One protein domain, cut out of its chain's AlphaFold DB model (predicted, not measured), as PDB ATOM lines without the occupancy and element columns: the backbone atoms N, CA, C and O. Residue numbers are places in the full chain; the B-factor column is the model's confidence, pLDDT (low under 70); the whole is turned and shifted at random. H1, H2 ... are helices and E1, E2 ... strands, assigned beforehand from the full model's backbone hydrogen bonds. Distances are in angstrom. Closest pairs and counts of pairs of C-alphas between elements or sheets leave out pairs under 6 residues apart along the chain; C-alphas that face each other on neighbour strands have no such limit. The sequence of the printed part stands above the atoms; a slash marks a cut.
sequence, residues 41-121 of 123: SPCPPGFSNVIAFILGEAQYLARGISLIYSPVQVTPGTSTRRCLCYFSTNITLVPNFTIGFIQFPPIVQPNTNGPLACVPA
ATOM      1  N   SER A  41     153.887 244.565 193.782       69.81
ATOM      2  CA  SER A  41     154.647 245.470 194.623       69.81
ATOM      3  C   SER A  41     155.513 246.379 193.747       69.81
ATOM      4  O   SER A  41     156.352 245.884 192.995       69.81
ATOM      5  N   PRO A  42     155.370 247.710 193.865       77.50
ATOM      6  CA  PRO A  42     156.280 248.661 193.228       77.50
ATOM      7  C   PRO A  42     157.726 248.491 193.709       77.50
ATOM      8  O   PRO A  42     158.664 248.897 193.027       77.50
ATOM      9  N   CYS A  43     157.907 247.893 194.889       86.06
ATOM     10  CA  CYS A  43     159.215 247.628 195.452       86.06
ATOM     11  C   CYS A  43     159.885 246.430 194.775       86.06
ATOM     12  O   CYS A  43     159.234 245.404 194.560       86.06
ATOM     13  N   PRO A  44     161.201 246.513 194.503       87.50
ATOM     14  CA  PRO A  44     161.953 245.350 194.068       87.50
ATOM     15  C   PRO A  44     161.851 244.229 195.110       87.50
ATOM     16  O   PRO A  44     161.738 244.517 196.300       87.50
ATOM     17  N   PRO A  45     161.964 242.955 194.703       84.50
ATOM     18  CA  PRO A  45     162.071 241.849 195.655       84.50
ATOM     19  C   PRO A  45     163.345 241.945 196.518       84.50
ATOM     20  O   PRO A  45     163.400 241.398 197.616       84.50
ATOM     21  N   GLY A  46     164.371 242.649 196.032       88.88
ATOM     22  CA  GLY A  46     165.651 242.815 196.704       88.88
ATOM     23  C   GLY A  46     166.783 243.128 195.730       88.88
ATOM     24  O   GLY A  46     166.564 243.258 194.524       88.88
ATOM     25  N   PHE A  47     167.999 243.208 196.260       90.50
ATOM     26  CA  PHE A  47     169.239 243.383 195.504       90.50
ATOM     27  C   PHE A  47     170.254 242.323 195.915       90.50
ATOM     28  O   PHE A  47     170.284 241.890 197.062       90.50
ATOM     29  N   SER A  48     171.118 241.909 194.989       88.56
ATOM     30  CA  SER A  48     172.149 240.901 195.269       88.56
ATOM     31  C   SER A  48     173.225 241.392 196.241       88.56
ATOM     32  O   SER A  48     173.805 240.582 196.956       88.56
ATOM     33  N   ASN A  49     173.494 242.698 196.261       87.25
ATOM     34  CA  ASN A  49     174.428 243.364 197.164       87.25
ATOM     35  C   ASN A  49     174.157 244.881 197.193       87.25
ATOM     36  O   ASN A  49     173.329 245.398 196.435       87.25
ATOM     37  N   VAL A  50     174.888 245.600 198.049       85.56
ATOM     38  CA  VAL A  50     174.747 247.055 198.223       85.56
ATOM     39  C   VAL A  50     175.081 247.827 196.939       85.56
ATOM     40  O   VAL A  50     174.448 248.836 196.651       85.56
ATOM     41  N   ILE A  51     176.015 247.344 196.114       88.75
ATOM     42  CA  ILE A  51     176.355 247.997 194.840       88.75
ATOM     43  C   ILE A  51     175.179 247.917 193.861       88.75
ATOM     44  O   ILE A  51     174.830 248.915 193.235       88.75
ATOM     45  N   ALA A  52     174.519 246.762 193.765       89.12
ATOM     46  CA  ALA A  52     173.322 246.592 192.948       89.12
ATOM     47  C   ALA A  52     172.165 247.479 193.435       89.12
ATOM     48  O   ALA A  52     171.425 248.008 192.609       89.12
ATOM     49  N   PHE A  53     172.043 247.681 194.753       89.56
ATOM     50  CA  PHE A  53     171.105 248.647 195.333       89.56
ATOM     51  C   PHE A  53     171.407 250.075 194.860       89.56
ATOM     52  O   PHE A  53     170.519 250.715 194.306       89.56
ATOM     53  N   ILE A  54     172.655 250.539 194.987       89.00
ATOM     54  CA  ILE A  54     173.063 251.899 194.579       89.00
ATOM     55  C   ILE A  54     172.821 252.121 193.078       89.00
ATOM     56  O   ILE A  54     172.290 253.151 192.669       89.00
ATOM     57  N   LEU A  55     173.178 251.142 192.241       90.62
ATOM     58  CA  LEU A  55     172.966 251.224 190.792       90.62
ATOM     59  C   LEU A  55     171.477 251.206 190.419       90.62
ATOM     60  O   LEU A  55     171.057 251.899 189.491       90.62
ATOM     61  N   GLY A  56     170.679 250.412 191.134       86.69
ATOM     62  CA  GLY A  56     169.237 250.338 190.934       86.69
ATOM     63  C   GLY A  56     168.508 251.586 191.421       86.69
ATOM     64  O   GLY A  56     167.510 251.971 190.813       86.69
ATOM     65  N   GLU A  57     169.004 252.247 192.469       88.44
ATOM     66  CA  GLU A  57     168.337 253.374 193.125       88.44
ATOM     67  C   GLU A  57     167.926 254.467 192.136       88.44
ATOM     68  O   GLU A  57     166.765 254.876 192.115       88.44
ATOM     69  N   ALA A  58     168.831 254.854 191.237       86.62
ATOM     70  CA  ALA A  58     168.551 255.853 190.208       86.62
ATOM     71  C   ALA A  58     167.378 255.455 189.290       86.62
ATOM     72  O   ALA A  58     166.553 256.295 188.920       86.62
ATOM     73  N   GLN A  59     167.265 254.170 188.944       88.62
ATOM     74  CA  GLN A  59     166.209 253.657 188.067       88.62
ATOM     75  C   GLN A  59     164.839 253.665 188.754       88.62
ATOM     76  O   GLN A  59     163.828 253.966 188.118       88.62
ATOM     77  N   TYR A  60     164.795 253.339 190.046       87.81
ATOM     78  CA  TYR A  60     163.561 253.363 190.836       87.81
ATOM     79  C   TYR A  60     163.153 254.791 191.200       87.81
ATOM     80  O   TYR A  60     161.969 255.124 191.118       87.81
ATOM     81  N   LEU A  61     164.120 255.666 191.480       88.06
ATOM     82  CA  LEU A  61     163.860 257.077 191.736       88.06
ATOM     83  C   LEU A  61     163.269 257.771 190.501       88.06
ATOM     84  O   LEU A  61     162.301 258.518 190.628       88.06
ATOM     85  N   ALA A  62     163.760 257.448 189.298       88.00
ATOM     86  CA  ALA A  62     163.174 257.914 188.038       88.00
ATOM     87  C   ALA A  62     161.717 257.448 187.834       88.00
ATOM     88  O   ALA A  62     160.945 258.103 187.136       88.00
ATOM     89  N   ARG A  63     161.315 256.340 188.470       86.81
ATOM     90  CA  ARG A  63     159.930 255.838 188.503       86.81
ATOM     91  C   ARG A  63     159.103 256.425 189.657       86.81
ATOM     92  O   ARG A  63     157.946 256.047 189.826       86.81
ATOM     93  N   GLY A  64     159.671 257.336 190.450       86.56
ATOM     94  CA  GLY A  64     159.023 257.940 191.616       86.56
ATOM     95  C   GLY A  64     158.970 257.030 192.848       86.56
ATOM     96  O   GLY A  64     158.132 257.248 193.725       86.56
ATOM     97  N   ILE A  65     159.832 256.009 192.905       88.81
ATOM     98  CA  ILE A  65     159.947 255.067 194.021       88.81
ATOM     99  C   ILE A  65     161.217 255.402 194.805       88.81
ATOM    100  O   ILE A  65     162.324 255.342 194.276       88.81
ATOM    101  N   SER A  66     161.063 255.742 196.082       89.19
ATOM    102  CA  SER A  66     162.175 256.006 196.990       89.19
ATOM    103  C   SER A  66     162.606 254.721 197.684       89.19
ATOM    104  O   SER A  66     161.835 254.117 198.434       89.19
ATOM    105  N   LEU A  67     163.851 254.326 197.451       89.81
ATOM    106  CA  LEU A  67     164.501 253.223 198.140       89.81
ATOM    107  C   LEU A  67     165.253 253.771 199.351       89.81
ATOM    108  O   LEU A  67     166.058 254.684 199.232       89.81
ATOM    109  N   ILE A  68     164.970 253.223 200.524       89.62
ATOM    110  CA  ILE A  68     165.570 253.635 201.787       89.62
ATOM    111  C   ILE A  68     166.318 252.435 202.338       89.62
ATOM    112  O   ILE A  68     165.745 251.368 202.548       89.62
ATOM    113  N   TYR A  69     167.606 252.614 202.581       88.62
ATOM    114  CA  TYR A  69     168.429 251.578 203.172       88.62
ATOM    115  C   TYR A  69     168.286 251.564 204.702       88.62
ATOM    116  O   TYR A  69     168.381 252.604 205.354       88.62
ATOM    117  N   SER A  70     168.077 250.377 205.273       85.94
ATOM    118  CA  SER A  70     167.989 250.125 206.710       85.94
ATOM    119  C   SER A  70     168.996 249.045 207.117       85.94
ATOM    120  O   SER A  70     169.006 247.961 206.534       85.94
ATOM    121  N   PRO A  71     169.819 249.276 208.154       78.06
ATOM    122  CA  PRO A  71     170.744 248.262 208.656       78.06
ATOM    123  C   PRO A  71     170.038 247.128 209.419       78.06
ATOM    124  O   PRO A  71     170.651 246.093 209.670       78.06
ATOM    125  N   VAL A  72     168.769 247.314 209.797       78.12
ATOM    126  CA  VAL A  72     167.974 246.357 210.578       78.12
ATOM    127  C   VAL A  72     166.772 245.894 209.760       78.12
ATOM    128  O   VAL A  72     166.240 246.654 208.946       78.12
ATOM    129  N   GLN A  73     166.342 244.651 209.987       78.81
ATOM    130  CA  GLN A  73     165.105 244.125 209.421       78.81
ATOM    131  C   GLN A  73     163.927 245.010 209.824       78.81
ATOM    132  O   GLN A  73     163.752 245.337 210.997       78.81
ATOM    133  N   VAL A  74     163.128 245.399 208.839       80.19
ATOM    134  CA  VAL A  74     161.958 246.249 209.048       80.19
ATOM    135  C   VAL A  74     160.682 245.461 208.802       80.19
ATOM    136  O   VAL A  74     160.629 244.582 207.939       80.19
ATOM    137  N   THR A  75     159.633 245.801 209.543       82.19
ATOM    138  CA  THR A  75     158.300 245.262 209.287       82.19
ATOM    139  C   THR A  75     157.785 245.809 207.952       82.19
ATOM    140  O   THR A  75     157.828 247.026 207.750       82.19
ATOM    141  N   PRO A  76     157.292 244.950 207.042       81.44
ATOM    142  CA  PRO A  76     156.648 245.405 205.817       81.44
ATOM    143  C   PRO A  76     155.447 246.299 206.130       81.44
ATOM    144  O   PRO A  76     154.645 245.991 207.011       81.44
ATOM    145  N   GLY A  77     155.313 247.390 205.390       82.56
ATOM    146  CA  GLY A  77     154.141 248.253 205.408       82.56
ATOM    147  C   GLY A  77     153.322 248.152 204.126       82.56
ATOM    148  O   GLY A  77     153.308 247.127 203.449       82.56
ATOM    149  N   THR A  78     152.630 249.238 203.791       78.75
ATOM    150  CA  THR A  78     151.695 249.309 202.654       78.75
ATOM    151  C   THR A  78     152.039 250.415 201.653       78.75
ATOM    152  O   THR A  78     151.273 250.666 200.722       78.75
ATOM    153  N   SER A  79     153.185 251.089 201.805       79.81
ATOM    154  CA  SER A  79     153.573 252.173 200.901       79.81
ATOM    155  C   SER A  79     153.843 251.678 199.478       79.81
ATOM    156  O   SER A  79     154.638 250.773 199.250       79.81
ATOM    157  N   THR A  80     153.241 252.339 198.491       79.19
ATOM    158  CA  THR A  80     153.445 252.049 197.061       79.19
ATOM    159  C   THR A  80     154.591 252.845 196.433       79.19
ATOM    160  O   THR A  80     154.931 252.631 195.273       79.19
ATOM    161  N   ARG A  81     155.185 253.790 197.171       83.50
ATOM    162  CA  ARG A  81     156.248 254.677 196.663       83.50
ATOM    163  C   ARG A  81     157.502 254.698 197.523       83.50
ATOM    164  O   ARG A  81     158.501 255.262 197.096       83.50
ATOM    165  N   ARG A  82     157.470 254.125 198.725       87.94
ATOM    166  CA  ARG A  82     158.636 254.025 199.607       87.94
ATOM    167  C   ARG A  82     158.915 252.565 199.902       87.94
ATOM    168  O   ARG A  82     158.026 251.849 200.357       87.94
ATOM    169  N   CYS A  83     160.150 252.158 199.668       89.88
ATOM    170  CA  CYS A  83     160.614 250.796 199.860       89.88
ATOM    171  C   CYS A  83     161.787 250.816 200.830       89.88
ATOM    172  O   CYS A  83     162.730 251.579 200.641       89.88
ATOM    173  N   LEU A  84     161.729 249.991 201.865       91.06
ATOM    174  CA  LEU A  84     162.796 249.810 202.836       91.06
ATOM    175  C   LEU A  84     163.591 248.558 202.468       91.06
ATOM    176  O   LEU A  84     163.026 247.468 202.409       91.06
ATOM    177  N   CYS A  85     164.888 248.717 202.232       90.38
ATOM    178  CA  CYS A  85     165.803 247.631 201.914       90.38
ATOM    179  C   CYS A  85     166.737 247.358 203.091       90.38
ATOM    180  O   CYS A  85     167.367 248.281 203.596       90.38
ATOM    181  N   TYR A  86     166.846 246.102 203.510       90.75
ATOM    182  CA  TYR A  86     167.662 245.678 204.647       90.75
ATOM    183  C   TYR A  86     168.444 244.405 204.333       90.75
ATOM    184  O   TYR A  86     168.106 243.666 203.409       90.75
ATOM    185  N   PHE A  87     169.491 244.120 205.106       89.00
ATOM    186  CA  PHE A  87     170.261 242.890 204.927       89.00
ATOM    187  C   PHE A  87     169.431 241.653 205.258       89.00
ATOM    188  O   PHE A  87     168.995 241.462 206.394       89.00
ATOM    189  N   SER A  88     169.255 240.776 204.269       87.12
ATOM    190  CA  SER A  88     168.511 239.530 204.468       87.12
ATOM    191  C   SER A  88     169.319 238.487 205.240       87.12
ATOM    192  O   SER A  88     168.749 237.542 205.780       87.12
ATOM    193  N   THR A  89     170.643 238.631 205.264       86.00
ATOM    194  CA  THR A  89     171.559 237.667 205.874       86.00
ATOM    195  C   THR A  89     172.407 238.332 206.942       86.00
ATOM    196  O   THR A  89     172.935 239.423 206.721       86.00
ATOM    197  N   ASN A  90     172.602 237.631 208.056       85.75
ATOM    198  CA  ASN A  90     173.547 238.004 209.101       85.75
ATOM    199  C   ASN A  90     174.738 237.037 209.094       85.75
ATOM    200  O   ASN A  90     174.573 235.847 208.826       85.75
ATOM    201  N   ILE A  91     175.926 237.550 209.401       84.38
ATOM    202  CA  ILE A  91     177.129 236.772 209.693       84.38
ATOM    203  C   ILE A  91     177.297 236.628 211.206       84.38
ATOM    204  O   ILE A  91     177.077 237.575 211.961       84.38
ATOM    205  N   THR A  92     177.704 235.445 211.655       86.38
ATOM    206  CA  THR A  92     178.055 235.199 213.058       86.38
ATOM    207  C   THR A  92     179.519 235.560 213.269       86.38
ATOM    208  O   THR A  92     180.398 234.925 212.690       86.38
ATOM    209  N   LEU A  93     179.782 236.581 214.082       85.56
ATOM    210  CA  LEU A  93     181.141 237.010 214.429       85.56
ATOM    211  C   LEU A  93     181.719 236.155 215.553       85.56
ATOM    212  O   LEU A  93     182.890 235.789 215.525       85.56
ATOM    213  N   VAL A  94     180.878 235.836 216.537       84.88
ATOM    214  CA  VAL A  94     181.237 234.986 217.669       84.88
ATOM    215  C   VAL A  94     180.158 233.914 217.789       84.88
ATOM    216  O   VAL A  94     178.986 234.273 217.945       84.88
ATOM    217  N   PRO A  95     180.505 232.618 217.670       84.81
ATOM    218  CA  PRO A  95     179.547 231.538 217.885       84.81
ATOM    219  C   PRO A  95     179.044 231.557 219.330       84.81
ATOM    220  O   PRO A  95     179.577 232.275 220.178       84.81
ATOM    221  N   ASN A  96     178.011 230.765 219.632       88.88
ATOM    222  CA  ASN A  96     177.643 230.608 221.032       88.88
ATOM    223  C   ASN A  96     178.849 230.049 221.805       88.88
ATOM    224  O   ASN A  96     179.607 229.213 221.310       88.88
ATOM    225  N   PHE A  97     179.063 230.553 223.009       89.19
ATOM    226  CA  PHE A  97     180.117 230.038 223.867       89.19
ATOM    227  C   PHE A  97     179.633 230.034 225.307       89.19
ATOM    228  O   PHE A  97     178.710 230.761 225.681       89.19
ATOM    229  N   THR A  98     180.232 229.161 226.105       92.12
ATOM    230  CA  THR A  98     179.819 228.933 227.487       92.12
ATOM    231  C   THR A  98     180.980 229.272 228.406       92.12
ATOM    232  O   THR A  98     182.087 228.780 228.193       92.12
ATOM    233  N   ILE A  99     180.737 230.098 229.429       89.12
ATOM    234  CA  ILE A  99     181.683 230.295 230.537       89.12
ATOM    235  C   ILE A  99     181.040 229.711 231.794       89.12
ATOM    236  O   ILE A  99     180.057 230.248 232.310       89.12
ATOM    237  N   GLY A 100     181.583 228.595 232.284       90.69
ATOM    238  CA  GLY A 100     181.010 227.861 233.413       90.69
ATOM    239  C   GLY A 100     179.611 227.337 233.080       90.69
ATOM    240  O   GLY A 100     179.474 226.443 232.252       90.69
ATOM    241  N   PHE A 101     178.585 227.918 233.707       89.19
ATOM    242  CA  PHE A 101     177.170 227.571 233.495       89.19
ATOM    243  C   PHE A 101     176.391 228.621 232.685       89.19
ATOM    244  O   PHE A 101     175.190 228.461 232.475       89.19
ATOM    245  N   ILE A 102     177.036 229.711 232.252       87.12
ATOM    246  CA  ILE A 102     176.376 230.788 231.505       87.12
ATOM    247  C   ILE A 102     176.585 230.565 230.006       87.12
ATOM    248  O   ILE A 102     177.721 230.587 229.527       87.12
ATOM    249  N   GLN A 103     175.483 230.379 229.273       90.06
ATOM    250  CA  GLN A 103     175.477 230.314 227.814       90.06
ATOM    251  C   GLN A 103     175.307 231.720 227.233       90.06
ATOM    252  O   GLN A 103     174.268 232.357 227.418       90.06
ATOM    253  N   PHE A 104     176.317 232.189 226.503       87.88
ATOM    254  CA  PHE A 104     176.254 233.460 225.796       87.88
ATOM    255  C   PHE A 104     175.644 233.256 224.403       87.88
ATOM    256  O   PHE A 104     176.045 232.329 223.686       87.88
ATOM    257  N   PRO A 105     174.668 234.090 223.999       85.44
ATOM    258  CA  PRO A 105     174.136 234.050 222.647       85.44
ATOM    259  C   PRO A 105     175.218 234.458 221.632       85.44
ATOM    260  O   PRO A 105     176.135 235.209 221.975       85.44
ATOM    261  N   PRO A 106     175.125 233.983 220.380       85.50
ATOM    262  CA  PRO A 106     176.061 234.372 219.336       85.50
ATOM    263  C   PRO A 106     175.954 235.871 219.030       85.50
ATOM    264  O   PRO A 106     174.858 236.434 218.988       85.50
ATOM    265  N   ILE A 107     177.095 236.504 218.758       84.25
ATOM    266  CA  ILE A 107     177.133 237.883 218.263       84.25
ATOM    267  C   ILE A 107     176.988 237.827 216.744       84.25
ATOM    268  O   ILE A 107     177.851 237.284 216.050       84.25
ATOM    269  N   VAL A 108     175.892 238.386 216.236       85.19
ATOM    270  CA  VAL A 108     175.572 238.437 214.804       85.19
ATOM    271  C   VAL A 108     175.647 239.871 214.282       85.19
ATOM    272  O   VAL A 108     175.257 240.809 214.973       85.19
ATOM    273  N   GLN A 109     176.140 240.039 213.057       84.38
ATOM    274  CA  GLN A 109     176.220 241.323 212.357       84.38
ATOM    275  C   GLN A 109     175.598 241.198 210.960       84.38
ATOM    276  O   GLN A 109     175.711 240.136 210.345       84.38
ATOM    277  N   PRO A 110     174.979 242.256 210.409       81.81
ATOM    278  CA  PRO A 110     174.495 242.228 209.037       81.81
ATOM    279  C   PRO A 110     175.611 241.958 208.023       81.81
ATOM    280  O   PRO A 110     176.697 242.540 208.094       81.81
ATOM    281  N   ASN A 111     175.343 241.066 207.070       82.69
ATOM    282  CA  ASN A 111     176.290 240.729 206.014       82.69
ATOM    283  C   ASN A 111     176.311 241.830 204.947       82.69
ATOM    284  O   ASN A 111     175.474 241.834 204.048       82.69
ATOM    285  N   THR A 112     177.306 242.714 205.000       80.31
ATOM    286  CA  THR A 112     177.470 243.814 204.034       80.31
ATOM    287  C   THR A 112     177.708 243.360 202.596       80.31
ATOM    288  O   THR A 112     177.421 244.107 201.662       80.31
ATOM    289  N   ASN A 113     178.172 242.124 202.411       82.38
ATOM    290  CA  ASN A 113     178.371 241.503 201.102       82.38
ATOM    291  C   ASN A 113     177.177 240.634 200.670       82.38
ATOM    292  O   ASN A 113     177.211 240.028 199.601       82.38
ATOM    293  N   GLY A 114     176.153 240.526 201.518       83.44
ATOM    294  CA  GLY A 114     174.983 239.689 201.295       83.44
ATOM    295  C   GLY A 114     173.865 240.392 200.524       83.44
ATOM    296  O   GLY A 114     173.922 241.601 200.281       83.44
ATOM    297  N   PRO A 115     172.815 239.637 200.164       89.62
ATOM    298  CA  PRO A 115     171.651 240.192 199.499       89.62
ATOM    299  C   PRO A 115     170.851 241.108 200.429       89.62
ATOM    300  O   PRO A 115     170.711 240.863 201.635       89.62
ATOM    301  N   LEU A 116     170.274 242.148 199.837       89.94
ATOM    302  CA  LEU A 116     169.297 243.015 200.470       89.94
ATOM    303  C   LEU A 116     167.899 242.530 200.103       89.94
ATOM    304  O   LEU A 116     167.608 242.315 198.929       89.94
ATOM    305  N   ALA A 117     167.024 242.409 201.092       90.50
ATOM    306  CA  ALA A 117     165.593 242.250 200.876       90.50
ATOM    307  C   ALA A 117     164.938 243.629 200.919       90.50
ATOM    308  O   ALA A 117     165.320 244.455 201.746       90.50
ATOM    309  N   CYS A 118     163.960 243.879 200.052       89.06
ATOM    310  CA  CYS A 118     163.240 245.149 200.025       89.06
ATOM    311  C   CYS A 118     161.748 244.920 200.255       89.06
ATOM    312  O   CYS A 118     161.141 244.026 199.668       89.06
ATOM    313  N   VAL A 119     161.155 245.737 201.120       89.69
ATOM    314  CA  VAL A 119     159.739 245.662 201.485       89.69
ATOM    315  C   VAL A 119     159.095 247.044 201.401       89.69
ATOM    316  O   VAL A 119     159.784 248.048 201.583       89.69
ATOM    317  N   PRO A 120     157.785 247.139 201.134       87.81
ATOM    318  CA  PRO A 120     157.054 248.397 201.253       87.81
ATOM    319  C   PRO A 120     157.255 249.034 202.632       87.81
ATOM    320  O   PRO A 120     157.265 248.333 203.642       87.81
ATOM    321  N   ALA A 121     157.403 250.356 202.694       84.62
ATOM    322  CA  ALA A 121     157.520 251.068 203.963       84.62
ATOM    323  C   ALA A 121     156.166 251.169 204.686       84.62
ATOM    324  O   ALA A 121     155.115 251.260 204.043       84.62
TER     325      ALA A 121
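This is residues 41 to 121 of the 123 residues of an uncharacterized protein of Dichanthelium oligosanthes (UniProt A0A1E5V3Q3). A small head, in which helix H1 packs over one face of a three-stranded sheet, is drawn out on one side into a long two-stranded arm. Strand E2 of the head runs on into E3 and then E4, the chain turns back at the tip, and E5 runs on into E6 on the way back to the head, where E7 joins the sheet. The 81 printed residues hold one named helix and seven named strands, in the order H1 E1 E2 E3 E4 E5 E6 E7, a mixed class of helices and strands. The head's sheet has the order E1, E2, E7 and is mixed; E3 with E6 and E4 with E5 are antiparallel pairs. The whole is loose, with a radius of gyration of the C-alphas of 16.1 A and spans of 57 by 25 by 14 A, and the arm makes the length.

Residues 46 to 47 are paired, antiparallel, with residues 116 to 117 of E7, residues 116 to 120. H1, residues 50 to 62, is on the sheet of E1, residues 66 to 70, E2, residues 82 to 87, and E7, in two layers, a helix on one face of a sheet. Its height over the sheet is 9.7 A; it lies over E1 and E2 and runs along the strands, at 6 degrees to E1 on the local plane. The closest C-alphas of H1 and E1 are those of Glu 57 and Leu 67, 6.3 A apart. In H1, 7 of 9 O i to N i+4 pairs are within hydrogen-bond range. E1 and E2 are parallel, with N 68 and O 83 at 2.8 A. E2 and E7 are antiparallel, with N 84 and O 119 at 2.8 A. E2 runs on into E3, residues 90 to 94, at 34 degrees. E3 is antiparallel to E6, residues 107 to 110, with N 91 and O 109 at 2.8 A. E4, residues 97 to 99, and E5, residues 102 to 104, form a hairpin, with N 104 and O 97 at 2.9 A. H1 is apart from E3, E4, E5 and E6.

H1 begins at C-alpha 50, (174.747, 247.055, 198.223), and is 18.9 A long from first to last C-alpha. E1 is 12.8 A long and E2 17.0 A. E3 measures 11.9 A and E6 10.5 A; E4 and E5 have three residues each, and C-alpha 99 of E4 is at (181.683, 230.295, 230.537). E7 is 13.4 A long and ends at C-alpha 120, (157.054, 248.397, 201.253).

The two C-alphas farthest apart are those of Ala 62 and Gly 100, 57.3 A. Residues 98 to 103 stand free. The printed part has no cut. The link from E1 to E2, 11 residues, is long; the other links between named elements are tight. The mean pLDDT of the printed part is 86.2, and residue 41 alone is under 70.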